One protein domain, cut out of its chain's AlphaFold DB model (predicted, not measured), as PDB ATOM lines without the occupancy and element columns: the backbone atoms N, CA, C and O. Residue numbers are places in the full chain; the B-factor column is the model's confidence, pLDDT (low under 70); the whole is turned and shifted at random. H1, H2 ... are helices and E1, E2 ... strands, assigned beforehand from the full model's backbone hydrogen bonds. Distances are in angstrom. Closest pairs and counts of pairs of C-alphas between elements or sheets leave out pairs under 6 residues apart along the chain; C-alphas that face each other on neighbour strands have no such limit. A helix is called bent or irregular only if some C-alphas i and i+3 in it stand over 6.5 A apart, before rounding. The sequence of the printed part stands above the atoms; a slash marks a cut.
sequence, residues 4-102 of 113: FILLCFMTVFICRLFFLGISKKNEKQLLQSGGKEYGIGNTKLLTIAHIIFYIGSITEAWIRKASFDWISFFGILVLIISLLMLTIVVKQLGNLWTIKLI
ATOM      1  N   PHE A   4     202.618 240.701 244.564       76.19
ATOM      2  CA  PHE A   4     202.062 239.358 244.422       76.19
ATOM      3  C   PHE A   4     203.133 238.268 244.250       76.19
ATOM      4  O   PHE A   4     203.064 237.219 244.886       76.19
ATOM      5  N   ILE A   5     204.165 238.529 243.440       74.44
ATOM      6  CA  ILE A   5     205.251 237.569 243.178       74.44
ATOM      7  C   ILE A   5     206.043 237.318 244.465       74.44
ATOM      8  O   ILE A   5     206.367 236.173 244.783       74.44
ATOM      9  N   LEU A   6     206.292 238.380 245.241       77.12
ATOM     10  CA  LEU A   6     206.941 238.275 246.546       77.12
ATOM     11  C   LEU A   6     206.103 237.424 247.516       77.12
ATOM     12  O   LEU A   6     206.651 236.573 248.214       77.12
ATOM     13  N   LEU A   7     204.779 237.609 247.531       81.00
ATOM     14  CA  LEU A   7     203.871 236.856 248.398       81.00
ATOM     15  C   LEU A   7     203.846 235.353 248.057       81.00
ATOM     16  O   LEU A   7     203.948 234.513 248.955       81.00
ATOM     17  N   CYS A   8     203.765 235.003 246.768       79.88
ATOM     18  CA  CYS A   8     203.842 233.611 246.309       79.88
ATOM     19  C   CYS A   8     205.173 232.968 246.704       79.88
ATOM     20  O   CYS A   8     205.194 231.868 247.257       79.88
ATOM     21  N   PHE A   9     206.280 233.673 246.473       79.44
ATOM     22  CA  PHE A   9     207.612 233.208 246.835       79.44
ATOM     23  C   PHE A   9     207.731 232.947 248.342       79.44
ATOM     24  O   PHE A   9     208.174 231.875 248.754       79.44
ATOM     25  N   MET A  10     207.268 233.889 249.172       80.69
ATOM     26  CA  MET A  10     207.267 233.734 250.628       80.69
ATOM     27  C   MET A  10     206.398 232.563 251.082       80.69
ATOM     28  O   MET A  10     206.797 231.825 251.979       80.69
ATOM     29  N   THR A  11     205.253 232.337 250.440       82.69
ATOM     30  CA  THR A  11     204.374 231.200 250.751       82.69
ATOM     31  C   THR A  11     205.084 229.869 250.498       82.69
ATOM     32  O   THR A  11     205.105 229.000 251.371       82.69
ATOM     33  N   VAL A  12     205.731 229.716 249.337       81.94
ATOM     34  CA  VAL A  12     206.506 228.509 249.000       81.94
ATOM     35  C   VAL A  12     207.691 228.333 249.950       81.94
ATOM     36  O   VAL A  12     207.965 227.217 250.398       81.94
ATOM     37  N   PHE A  13     208.368 229.426 250.304       82.06
ATOM     38  CA  PHE A  13     209.485 229.408 251.241       82.06
ATOM     39  C   PHE A  13     209.055 228.962 252.647       82.06
ATOM     40  O   PHE A  13     209.674 228.067 253.221       82.06
ATOM     41  N   ILE A  14     207.956 229.508 253.178       81.75
ATOM     42  CA  ILE A  14     207.388 229.096 254.471       81.75
ATOM     43  C   ILE A  14     206.951 227.631 254.419       81.75
ATOM     44  O   ILE A  14     207.243 226.874 255.343       81.75
ATOM     45  N   CYS A  15     206.309 227.201 253.331       80.12
ATOM     46  CA  CYS A  15     205.910 225.809 253.153       80.12
ATOM     47  C   CYS A  15     207.134 224.875 253.195       80.12
ATOM     48  O   CYS A  15     207.149 223.889 253.930       80.12
ATOM     49  N   ARG A  16     208.226 225.240 252.510       79.44
ATOM     50  CA  ARG A  16     209.510 224.527 252.592       79.44
ATOM     51  C   ARG A  16     210.087 224.489 254.006       79.44
ATOM     52  O   ARG A  16     210.578 223.440 254.420       79.44
ATOM     53  N   LEU A  17     210.025 225.591 254.753       77.25
ATOM     54  CA  LEU A  17     210.473 225.627 256.148       77.25
ATOM     55  C   LEU A  17     209.619 224.732 257.050       77.25
ATOM     56  O   LEU A  17     210.160 224.058 257.925       77.25
ATOM     57  N   PHE A  18     208.309 224.680 256.818       77.88
ATOM     58  CA  PHE A  18     207.400 223.795 257.540       77.88
ATOM     59  C   PHE A  18     207.769 222.321 257.325       77.88
ATOM     60  O   PHE A  18     207.956 221.582 258.293       77.88
ATOM     61  N   PHE A  19     207.989 221.921 256.070       71.06
ATOM     62  CA  PHE A  19     208.499 220.595 255.722       71.06
ATOM     63  C   PHE A  19     209.861 220.316 256.375       71.06
ATOM     64  O   PHE A  19     210.050 219.277 257.002       71.06
ATOM     65  N   LEU A  20     210.797 221.265 256.344       71.31
ATOM     66  CA  LEU A  20     212.079 221.118 257.040       71.31
ATOM     67  C   LEU A  20     211.904 220.918 258.558       71.31
ATOM     68  O   LEU A  20     212.617 220.122 259.168       71.31
ATOM     69  N   GLY A  21     210.941 221.609 259.170       71.50
ATOM     70  CA  GLY A  21     210.605 221.476 260.586       71.50
ATOM     71  C   GLY A  21     210.057 220.094 260.948       71.50
ATOM     72  O   GLY A  21     210.497 219.515 261.943       71.50
ATOM     73  N   ILE A  22     209.154 219.544 260.127       69.19
ATOM     74  CA  ILE A  22     208.658 218.164 260.280       69.19
ATOM     75  C   ILE A  22     209.830 217.179 260.207       69.19
ATOM     76  O   ILE A  22     209.984 216.343 261.096       69.19
ATOM     77  N   SER A  23     210.721 217.347 259.226       67.06
ATOM     78  CA  SER A  23     211.901 216.490 259.079       67.06
ATOM     79  C   SER A  23     212.807 216.523 260.311       67.06
ATOM     80  O   SER A  23     213.288 215.475 260.726       67.06
ATOM     81  N   LYS A  24     213.052 217.699 260.908       67.25
ATOM     82  CA  LYS A  24     213.897 217.819 262.111       67.25
ATOM     83  C   LYS A  24     213.274 217.152 263.341       67.25
ATOM     84  O   LYS A  24     213.993 216.617 264.183       67.25
ATOM     85  N   LYS A  25     211.942 217.193 263.471       67.81
ATOM     86  CA  LYS A  25     211.232 216.505 264.563       67.81
ATOM     87  C   LYS A  25     211.349 214.986 264.436       67.81
ATOM     88  O   LYS A  25     211.614 214.330 265.441       67.81
ATOM     89  N   ASN A  26     211.209 214.459 263.222       66.12
ATOM     90  CA  ASN A  26     211.354 213.029 262.942       66.12
ATOM     91  C   ASN A  26     212.815 212.566 263.109       66.12
ATOM     92  O   ASN A  26     213.061 211.539 263.732       66.12
ATOM     93  N   GLU A  27     213.792 213.374 262.676       65.25
ATOM     94  CA  GLU A  27     215.230 213.144 262.909       65.25
ATOM     95  C   GLU A  27     215.550 212.998 264.400       65.25
ATOM     96  O   GLU A  27     216.233 212.056 264.795       65.25
ATOM     97  N   LYS A  28     215.004 213.878 265.251       65.56
ATOM     98  CA  LYS A  28     215.220 213.807 266.701       65.56
ATOM     99  C   LYS A  28     214.650 212.522 267.319       65.56
ATOM    100  O   LYS A  28     215.291 211.964 268.203       65.56
ATOM    101  N   GLN A  29     213.488 212.050 266.857       64.75
ATOM    102  CA  GLN A  29     212.902 210.782 267.319       64.75
ATOM    103  C   GLN A  29     213.715 209.563 266.852       64.75
ATOM    104  O   GLN A  29     213.975 208.663 267.648       64.75
ATOM    105  N   LEU A  30     214.184 209.548 265.601       63.75
ATOM    106  CA  LEU A  30     214.988 208.445 265.058       63.75
ATOM    107  C   LEU A  30     216.392 208.377 265.680       63.75
ATOM    108  O   LEU A  30     216.879 207.290 265.981       63.75
ATOM    109  N   LEU A  31     217.024 209.524 265.953       64.62
ATOM    110  CA  LEU A  31     218.297 209.589 266.683       64.62
ATOM    111  C   LEU A  31     218.161 209.072 268.121       64.62
ATOM    112  O   LEU A  31     219.055 208.387 268.611       64.62
ATOM    113  N   GLN A  32     217.038 209.356 268.789       63.59
ATOM    114  CA  GLN A  32     216.746 208.814 270.123       63.59
ATOM    115  C   GLN A  32     216.506 207.297 270.112       63.59
ATOM    116  O   GLN A  32     216.754 206.641 271.119       63.59
ATOM    117  N   SER A  33     216.081 206.749 268.973       59.69
ATOM    118  CA  SER A  33     215.795 205.320 268.774       59.69
ATOM    119  C   SER A  33     217.021 204.517 268.292       59.69
ATOM    120  O   SER A  33     216.936 203.309 268.092       59.69
ATOM    121  N   GLY A  34     218.191 205.158 268.136       59.00
ATOM    122  CA  GLY A  34     219.445 204.505 267.716       59.00
ATOM    123  C   GLY A  34     219.717 204.522 266.203       59.00
ATOM    124  O   GLY A  34     220.609 203.813 265.722       59.00
ATOM    125  N   GLY A  35     218.970 205.327 265.441       57.59
ATOM    126  CA  GLY A  35     219.156 205.517 264.002       57.59
ATOM    127  C   GLY A  35     220.475 206.219 263.659       57.59
ATOM    128  O   GLY A  35     220.861 207.202 264.294       57.59
ATOM    129  N   LYS A  36     221.173 205.721 262.632       56.16
ATOM    130  CA  LYS A  36     222.413 206.319 262.112       56.16
ATOM    131  C   LYS A  36     222.080 207.204 260.912       56.16
ATOM    132  O   LYS A  36     221.357 206.788 260.009       56.16
ATOM    133  N   GLU A  37     222.620 208.419 260.887       58.22
ATOM    134  CA  GLU A  37     222.436 209.330 259.755       58.22
ATOM    135  C   GLU A  37     223.189 208.821 258.517       58.22
ATOM    136  O   GLU A  37     224.413 208.691 258.533       58.22
ATOM    137  N   TYR A  38     222.472 208.595 257.416       54.47
ATOM    138  CA  TYR A  38     223.046 208.358 256.095       54.47
ATOM    139  C   TYR A  38     222.696 209.522 255.147       54.47
ATOM    140  O   TYR A  38     221.616 210.111 255.187       54.47
ATOM    141  N   GLY A  39     223.633 209.903 254.271       52.06
ATOM    142  CA  GLY A  39     223.348 210.853 253.182       52.06
ATOM    143  C   GLY A  39     223.449 212.354 253.513       52.06
ATOM    144  O   GLY A  39     222.873 213.178 252.796       52.06
ATOM    145  N   ILE A  40     224.226 212.741 254.535       57.81
ATOM    146  CA  ILE A  40     224.509 214.153 254.881       57.81
ATOM    147  C   ILE A  40     225.042 214.943 253.665       57.81
ATOM    148  O   ILE A  40     224.682 216.105 253.472       57.81
ATOM    149  N   GLY A  41     225.848 214.305 252.806       56.44
ATOM    150  CA  GLY A  41     226.421 214.925 251.604       56.44
ATOM    151  C   GLY A  41     225.381 215.330 250.552       56.44
ATOM    152  O   GLY A  41     225.379 216.477 250.105       56.44
ATOM    153  N   ASN A  42     224.450 214.433 250.208       58.66
ATOM    154  CA  ASN A  42     223.429 214.704 249.187       58.66
ATOM    155  C   ASN A  42     222.461 215.808 249.610       58.66
ATOM    156  O   ASN A  42     222.118 216.674 248.808       58.66
ATOM    157  N   THR A  43     222.070 215.828 250.885       63.84
ATOM    158  CA  THR A  43     221.186 216.874 251.420       63.84
ATOM    159  C   THR A  43     221.853 218.252 251.359       63.84
ATOM    160  O   THR A  43     221.215 219.256 251.031       63.84
ATOM    161  N   LYS A  44     223.165 218.306 251.627       67.75
ATOM    162  CA  LYS A  44     223.953 219.542 251.563       67.75
ATOM    163  C   LYS A  44     224.084 220.050 250.125       67.75
ATOM    164  O   LYS A  44     223.829 221.227 249.882       67.75
ATOM    165  N   LEU A  45     224.400 219.161 249.179       72.31
ATOM    166  CA  LEU A  45     224.460 219.473 247.745       72.31
ATOM    167  C   LEU A  45     223.120 219.982 247.213       72.31
ATOM    168  O   LEU A  45     223.077 221.017 246.553       72.31
ATOM    169  N   LEU A  46     222.022 219.306 247.565       70.94
ATOM    170  CA  LEU A  46     220.678 219.719 247.170       70.94
ATOM    171  C   LEU A  46     220.345 221.117 247.705       70.94
ATOM    172  O   LEU A  46     219.818 221.948 246.971       70.94
ATOM    173  N   THR A  47     220.694 221.401 248.963       75.12
ATOM    174  CA  THR A  47     220.466 222.715 249.584       75.12
ATOM    175  C   THR A  47     221.262 223.813 248.875       75.12
ATOM    176  O   THR A  47     220.701 224.857 248.556       75.12
ATOM    177  N   ILE A  48     222.542 223.571 248.575       78.88
ATOM    178  CA  ILE A  48     223.404 224.534 247.871       78.88
ATOM    179  C   ILE A  48     222.871 224.812 246.464       78.88
ATOM    180  O   ILE A  48     222.704 225.973 246.097       78.88
ATOM    181  N   ALA A  49     222.544 223.766 245.699       80.44
ATOM    182  CA  ALA A  49     221.973 223.916 244.362       80.44
ATOM    183  C   ALA A  49     220.671 224.733 244.396       80.44
ATOM    184  O   ALA A  49     220.447 225.594 243.548       80.44
ATOM    185  N   HIS A  50     219.838 224.517 245.419       80.25
ATOM    186  CA  HIS A  50     218.591 225.253 245.588       80.25
ATOM    187  C   HIS A  50     218.815 226.735 245.917       80.25
ATOM    188  O   HIS A  50     218.110 227.592 245.391       80.25
ATOM    189  N   ILE A  51     219.807 227.048 246.755       83.06
ATOM    190  CA  ILE A  51     220.190 228.431 247.071       83.06
ATOM    191  C   ILE A  51     220.676 229.146 245.805       83.06
ATOM    192  O   ILE A  51     220.218 230.251 245.517       83.06
ATOM    193  N   ILE A  52     221.541 228.500 245.017       84.50
ATOM    194  CA  ILE A  52     222.036 229.048 243.746       84.50
ATOM    195  C   ILE A  52     220.872 229.296 242.780       84.50
ATOM    196  O   ILE A  52     220.782 230.374 242.197       84.50
ATOM    197  N   PHE A  53     219.946 228.340 242.659       81.00
ATOM    198  CA  PHE A  53     218.756 228.484 241.818       81.00
ATOM    199  C   PHE A  53     217.876 229.667 242.247       81.00
ATOM    200  O   PHE A  53     217.405 230.426 241.399       81.00
ATOM    201  N   TYR A  54     217.686 229.870 243.554       80.25
ATOM    202  CA  TYR A  54     216.924 231.004 244.082       80.25
ATOM    203  C   TYR A  54     217.595 232.349 243.785       80.25
ATOM    204  O   TYR A  54     216.919 233.286 243.361       80.25
ATOM    205  N   ILE A  55     218.917 232.439 243.965       82.62
ATOM    206  CA  ILE A  55     219.692 233.649 243.657       82.62
ATOM    207  C   ILE A  55     219.623 233.960 242.158       82.62
ATOM    208  O   ILE A  55     219.356 235.103 241.784       82.62
ATOM    209  N   GLY A  56     219.799 232.948 241.301       81.50
ATOM    210  CA  GLY A  56     219.663 233.091 239.851       81.50
ATOM    211  C   GLY A  56     218.271 233.584 239.456       81.50
ATOM    212  O   GLY A  56     218.150 234.588 238.758       81.50
ATOM    213  N   SER A  57     217.224 232.963 240.005       76.44
ATOM    214  CA  SER A  57     215.829 233.330 239.732       76.44
ATOM    215  C   SER A  57     215.494 234.765 240.162       76.44
ATOM    216  O   SER A  57     214.817 235.486 239.434       76.44
ATOM    217  N   ILE A  58     215.983 235.214 241.326       74.75
ATOM    218  CA  ILE A  58     215.807 236.600 241.798       74.75
ATOM    219  C   ILE A  58     216.537 237.587 240.882       74.75
ATOM    220  O   ILE A  58     215.982 238.629 240.533       74.75
ATOM    221  N   THR A  59     217.767 237.257 240.486       78.06
ATOM    222  CA  THR A  59     218.598 238.115 239.632       78.06
ATOM    223  C   THR A  59     217.963 238.275 238.253       78.06
ATOM    224  O   THR A  59     217.827 239.391 237.752       78.06
ATOM    225  N   GLU A  60     217.483 237.174 237.671       76.88
ATOM    226  CA  GLU A  60     216.767 237.183 236.397       76.88
ATOM    227  C   GLU A  60     215.452 237.968 236.495       76.88
ATOM    228  O   GLU A  60     215.184 238.826 235.654       76.88
ATOM    229  N   ALA A  61     214.669 237.773 237.562       71.31
ATOM    230  CA  ALA A  61     213.427 238.516 237.781       71.31
ATOM    231  C   ALA A  61     213.648 240.033 237.926       71.31
ATOM    232  O   ALA A  61     212.815 240.825 237.467       71.31
ATOM    233  N   TRP A  62     214.767 240.444 238.537       70.62
ATOM    234  CA  TRP A  62     215.148 241.851 238.670       70.62
ATOM    235  C   TRP A  62     215.508 242.466 237.315       70.62
ATOM    236  O   TRP A  62     215.016 243.546 236.984       70.62
ATOM    237  N   ILE A  63     216.320 241.772 236.510       72.88
ATOM    238  CA  ILE A  63     216.774 242.254 235.195       72.88
ATOM    239  C   ILE A  63     215.606 242.314 234.201       72.88
ATOM    240  O   ILE A  63     215.440 243.309 233.496       72.88
ATOM    241  N   ARG A  64     214.757 241.280 234.163       68.50
ATOM    242  CA  ARG A  64     213.669 241.145 233.179       68.50
ATOM    243  C   ARG A  64     212.403 241.939 233.522       68.50
ATOM    244  O   ARG A  64     211.452 241.887 232.750       68.50
ATOM    245  N   LYS A  65     212.368 242.649 234.663       64.75
ATOM    246  CA  LYS A  65     211.170 243.321 235.212       64.75
ATOM    247  C   LYS A  65     209.933 242.417 235.138       64.75
ATOM    248  O   LYS A  65     208.916 242.814 234.576       64.75
ATOM    249  N   ALA A  66     210.043 241.205 235.689       62.31
ATOM    250  CA  ALA A  66     209.028 240.157 235.567       62.31
ATOM    251  C   ALA A  66     207.596 240.696 235.761       62.31
ATOM    252  O   ALA A  66     207.221 241.132 236.857       62.31
ATOM    253  N   SER A  67     206.818 240.689 234.676       63.56
ATOM    254  CA  SER A  67     205.391 240.991 234.669       63.56
ATOM    255  C   SER A  67     204.597 239.729 234.998       63.56
ATOM    256  O   SER A  67     205.040 238.599 234.782       63.56
ATOM    257  N   PHE A  68     203.418 239.919 235.583       63.81
ATOM    258  CA  PHE A  68     202.506 238.816 235.832       63.81
ATOM    259  C   PHE A  68     201.790 238.476 234.520       63.81
ATOM    260  O   PHE A  68     200.900 239.211 234.105       63.81
ATOM    261  N   ASP A  69     202.237 237.413 233.852       75.50
ATOM    262  CA  ASP A  69     201.694 236.937 232.575       75.50
ATOM    263  C   ASP A  69     200.944 235.600 232.755       75.50
ATOM    264  O   ASP A  69     201.006 234.982 233.823       75.50
ATOM    265  N   TRP A  70     200.264 235.109 231.716       77.00
ATOM    266  CA  TRP A  70     199.554 233.821 231.731       77.00
ATOM    267  C   TRP A  70     200.470 232.640 232.080       77.00
ATOM    268  O   TRP A  70     200.048 231.693 232.747       77.00
ATOM    269  N   ILE A  71     201.749 232.727 231.708       79.50
ATOM    270  CA  ILE A  71     202.784 231.765 232.110       79.50
ATOM    271  C   ILE A  71     202.962 231.714 233.635       79.50
ATOM    272  O   ILE A  71     203.075 230.627 234.204       79.50
ATOM    273  N   SER A  72     202.930 232.859 234.320       79.00
ATOM    274  CA  SER A  72     203.047 232.919 235.783       79.00
ATOM    275  C   SER A  72     201.848 232.261 236.471       79.00
ATOM    276  O   SER A  72     202.018 231.592 237.491       79.00
ATOM    277  N   PHE A  73     200.648 232.387 235.895       80.81
ATOM    278  CA  PHE A  73     199.445 231.720 236.398       80.81
ATOM    279  C   PHE A  73     199.551 230.192 236.300       80.81
ATOM    280  O   PHE A  73     199.335 229.494 237.293       80.81
ATOM    281  N   PHE A  74     199.967 229.665 235.143       85.81
ATOM    282  CA  PHE A  74     200.222 228.229 234.984       85.81
ATOM    283  C   PHE A  74     201.314 227.728 235.936       85.81
ATOM    284  O   PHE A  74     201.161 226.668 236.542       85.81
ATOM    285  N   GLY A  75     202.380 228.512 236.127       83.88
ATOM    286  CA  GLY A  75     203.440 228.199 237.084       83.88
ATOM    287  C   GLY A  75     202.912 228.026 238.509       83.88
ATOM    288  O   GLY A  75     203.263 227.053 239.173       83.88
ATOM    289  N   ILE A  76     202.020 228.916 238.958       83.00
ATOM    290  CA  ILE A  76     201.375 228.829 240.277       83.00
ATOM    291  C   ILE A  76     200.477 227.596 240.379       83.00
ATOM    292  O   ILE A  76     200.526 226.901 241.392       83.00
ATOM    293  N   LEU A  77     199.693 227.294 239.342       88.69
ATOM    294  CA  LEU A  77     198.817 226.122 239.331       88.69
ATOM    295  C   LEU A  77     199.618 224.822 239.491       88.69
ATOM    296  O   LEU A  77     199.297 223.991 240.341       88.69
ATOM    297  N   VAL A  78     200.704 224.678 238.728       88.56
ATOM    298  CA  VAL A  78     201.622 223.533 238.840       88.56
ATOM    299  C   VAL A  78     202.275 223.488 240.223       88.56
ATOM    300  O   VAL A  78     202.394 222.414 240.813       88.56
ATOM    301  N   LEU A  79     202.650 224.644 240.779       85.25
ATOM    302  CA  LEU A  79     203.199 224.753 242.133       85.25
ATOM    303  C   LEU A  79     202.221 224.238 243.193       85.25
ATOM    304  O   LEU A  79     202.621 223.460 244.057       85.25
ATOM    305  N   ILE A  80     200.945 224.624 243.116       87.38
ATOM    306  CA  ILE A  80     199.901 224.170 244.047       87.38
ATOM    307  C   ILE A  80     199.733 222.651 243.962       87.38
ATOM    308  O   ILE A  80     199.736 221.978 244.991       87.38
ATOM    309  N   ILE A  81     199.647 222.098 242.748       90.06
ATOM    310  CA  ILE A  81     199.529 220.647 242.536       90.06
ATOM    311  C   ILE A  81     200.747 219.913 243.113       90.06
ATOM    312  O   ILE A  81     200.597 218.901 243.796       90.06
ATOM    313  N   SER A  82     201.949 220.447 242.891       86.75
ATOM    314  CA  SER A  82     203.193 219.891 243.431       86.75
ATOM    315  C   SER A  82     203.214 219.907 244.964       86.75
ATOM    316  O   SER A  82     203.558 218.902 245.586       86.75
ATOM    317  N   LEU A  83     202.772 221.003 245.594       83.31
ATOM    318  CA  LEU A  83     202.664 221.099 247.054       83.31
ATOM    319  C   LEU A  83     201.630 220.117 247.623       83.31
ATOM    320  O   LEU A  83     201.896 219.487 248.646       83.31
ATOM    321  N   LEU A  84     200.489 219.933 246.952       86.06
ATOM    322  CA  LEU A  84     199.487 218.939 247.346       86.06
ATOM    323  C   LEU A  84     200.051 217.519 247.261       86.06
ATOM    324  O   LEU A  84     199.972 216.766 248.234       86.06
ATOM    325  N   MET A  85     200.695 217.168 246.149       84.31
ATOM    326  CA  MET A  85     201.355 215.868 246.007       84.31
ATOM    327  C   MET A  85     202.421 215.658 247.079       84.31
ATOM    328  O   MET A  85     202.466 214.596 247.695       84.31
ATOM    329  N   LEU A  86     203.215 216.687 247.383       82.38
ATOM    330  CA  LEU A  86     204.194 216.629 248.460       82.38
ATOM    331  C   LEU A  86     203.522 216.348 249.811       82.38
ATOM    332  O   LEU A  86     203.979 215.465 250.530       82.38
ATOM    333  N   THR A  87     202.415 217.023 250.145       77.81
ATOM    334  CA  THR A  87     201.685 216.739 251.396       77.81
ATOM    335  C   THR A  87     201.144 215.313 251.461       77.81
ATOM    336  O   THR A  87     201.215 214.696 252.522       77.81
ATOM    337  N   ILE A  88     200.659 214.763 250.342       82.44
ATOM    338  CA  ILE A  88     200.189 213.373 250.267       82.44
ATOM    339  C   ILE A  88     201.353 212.417 250.527       82.44
ATOM    340  O   ILE A  88     201.240 211.556 251.391       82.44
ATOM    341  N   VAL A  89     202.492 212.613 249.857       79.00
ATOM    342  CA  VAL A  89     203.699 211.788 250.035       79.00
ATOM    343  C   VAL A  89     204.210 211.863 251.473       79.00
ATOM    344  O   VAL A  89     204.503 210.832 252.073       79.00
ATOM    345  N   VAL A  90     204.268 213.058 252.067       73.50
ATOM    346  CA  VAL A  90     204.683 213.230 253.470       73.50
ATOM    347  C   VAL A  90     203.726 212.509 254.415       73.50
ATOM    348  O   VAL A  90     204.173 211.849 255.348       73.50
ATOM    349  N   LYS A  91     202.416 212.577 254.159       73.81
ATOM    350  CA  LYS A  91     201.413 211.858 254.952       73.81
ATOM    351  C   LYS A  91     201.513 210.338 254.771       73.81
ATOM    352  O   LYS A  91     201.316 209.614 255.739       73.81
ATOM    353  N   GLN A  92     201.845 209.872 253.566       71.56
ATOM    354  CA  GLN A  92     202.025 208.457 253.237       71.56
ATOM    355  C   GLN A  92     203.270 207.866 253.919       71.56
ATOM    356  O   GLN A  92     203.205 206.765 254.455       71.56
ATOM    357  N   LEU A  93     204.394 208.596 253.914       66.94
ATOM    358  CA  LEU A  93     205.640 208.169 254.563       66.94
ATOM    359  C   LEU A  93     205.617 208.386 256.088       66.94
ATOM    360  O   LEU A  93     206.335 207.702 256.815       66.94
ATOM    361  N   GLY A  94     204.800 209.318 256.588       65.44
ATOM    362  CA  GLY A  94     204.579 209.532 258.018       65.44
ATOM    363  C   GLY A  94     205.877 209.779 258.796       65.44
ATOM    364  O   GLY A  94     206.616 210.724 258.516       65.44
ATOM    365  N   ASN A  95     206.161 208.917 259.777       55.41
ATOM    366  CA  ASN A  95     207.337 209.014 260.653       55.41
ATOM    367  C   ASN A  95     208.674 208.719 259.942       55.41
ATOM    368  O   ASN A  95     209.724 209.105 260.448       55.41
ATOM    369  N   LEU A  96     208.641 208.064 258.775       53.03
ATOM    370  CA  LEU A  96     209.826 207.771 257.958       53.03
ATOM    371  C   LEU A  96     210.218 208.947 257.056       53.03
ATOM    372  O   LEU A  96     211.268 208.919 256.415       53.03
ATOM    373  N   TRP A  97     209.377 209.982 256.967       49.81
ATOM    374  CA  TRP A  97     209.687 211.157 256.169       49.81
ATOM    375  C   TRP A  97     210.717 212.024 256.907       49.81
ATOM    376  O   TRP A  97     210.387 212.872 257.741       49.81
ATOM    377  N   THR A  98     211.988 211.788 256.598       54.22
ATOM    378  CA  THR A  98     213.117 212.648 256.945       54.22
ATOM    379  C   THR A  98     213.865 213.039 255.673       54.22
ATOM    380  O   THR A  98     214.144 212.216 254.807       54.22
ATOM    381  N   ILE A  99     214.201 214.324 255.544       53.34
ATOM    382  CA  ILE A  99     214.995 214.861 254.425       53.34
ATOM    383  C   ILE A  99     216.414 214.272 254.449       53.34
ATOM    384  O   ILE A  99     217.024 214.071 253.402       53.34
ATOM    385  N   LYS A 100     216.927 213.964 255.645       50.19
ATOM    386  CA  LYS A 100     218.100 213.108 255.828       50.19
ATOM    387  C   LYS A 100     217.650 211.658 255.891       50.19
ATOM    388  O   LYS A 100     216.711 211.339 256.613       50.19
ATOM    389  N   LEU A 101     218.335 210.779 255.178       50.59
ATOM    390  CA  LEU A 101     218.024 209.359 255.172       50.59
ATOM    391  C   LEU A 101     218.537 208.748 256.489       50.59
ATOM    392  O   LEU A 101     219.721 208.459 256.627       50.59
ATOM    393  N   ILE A 102     217.679 208.633 257.499       54.09
ATOM    394  CA  ILE A 102     218.044 208.042 258.791       54.09
ATOM    395  C   ILE A 102     217.446 206.644 258.801       54.09
ATOM    396  O   ILE A 102     216.236 206.481 258.918       54.09
TER     397      ILE A 102
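Overview. This is residues 4 to 102 of the 113 residues of the protein "Uncharacterized protein conserved in bacteria" of Paenibacillus popilliae ATCC 14706 (UniProt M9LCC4). Three long helices run roughly lengthwise in a loose, open frame: H2 runs back opposite to H1 and H3, and the printed end folds over to pair with E1. The 99 printed residues hold H1, E1, H2, H3 in that order, mostly helix. The whole is loose, radius of gyration of the C-alphas 16.4 A, spanning 51 by 26 by 16 A.

Along the chain. Find C-alpha 4 at (202.062, 239.358, 244.422); H1, residues 4 to 32, runs 42.5 A from there. E1 is residues 36 to 38, H2 residues 40 to 63, 35.2 A. H3, residues 70 to 96, 38.4 A, ends at (209.826, 207.771, 257.958); it is irregular, C-alphas 92 and 95 being 9.1 A apart, with a kink of 42 degrees near residue 90.

Arrangement. H1 and H3 are close but not clearly touching, the closest C-alphas, of Asn 26 and Asn 95, 6.1 A apart; they run the same way at a shallow tilt of 12 degrees. H2 is apart from both. E1 pairs with no named strand, but residues 37 to 38 pair antiparallel with residues 101 to 102. Every O i to N i+4 pair is within hydrogen-bond range in H1 and H2, 21 of 23 in H3.

Size, cuts and confidence. The C-alphas of Gly 34 and Lys 65 are the two farthest apart, 51.3 A. The printed part has no cut and no long link. Look for pLDDT under 70 at residues 22 to 44, 64 to 68 and 93 to 102.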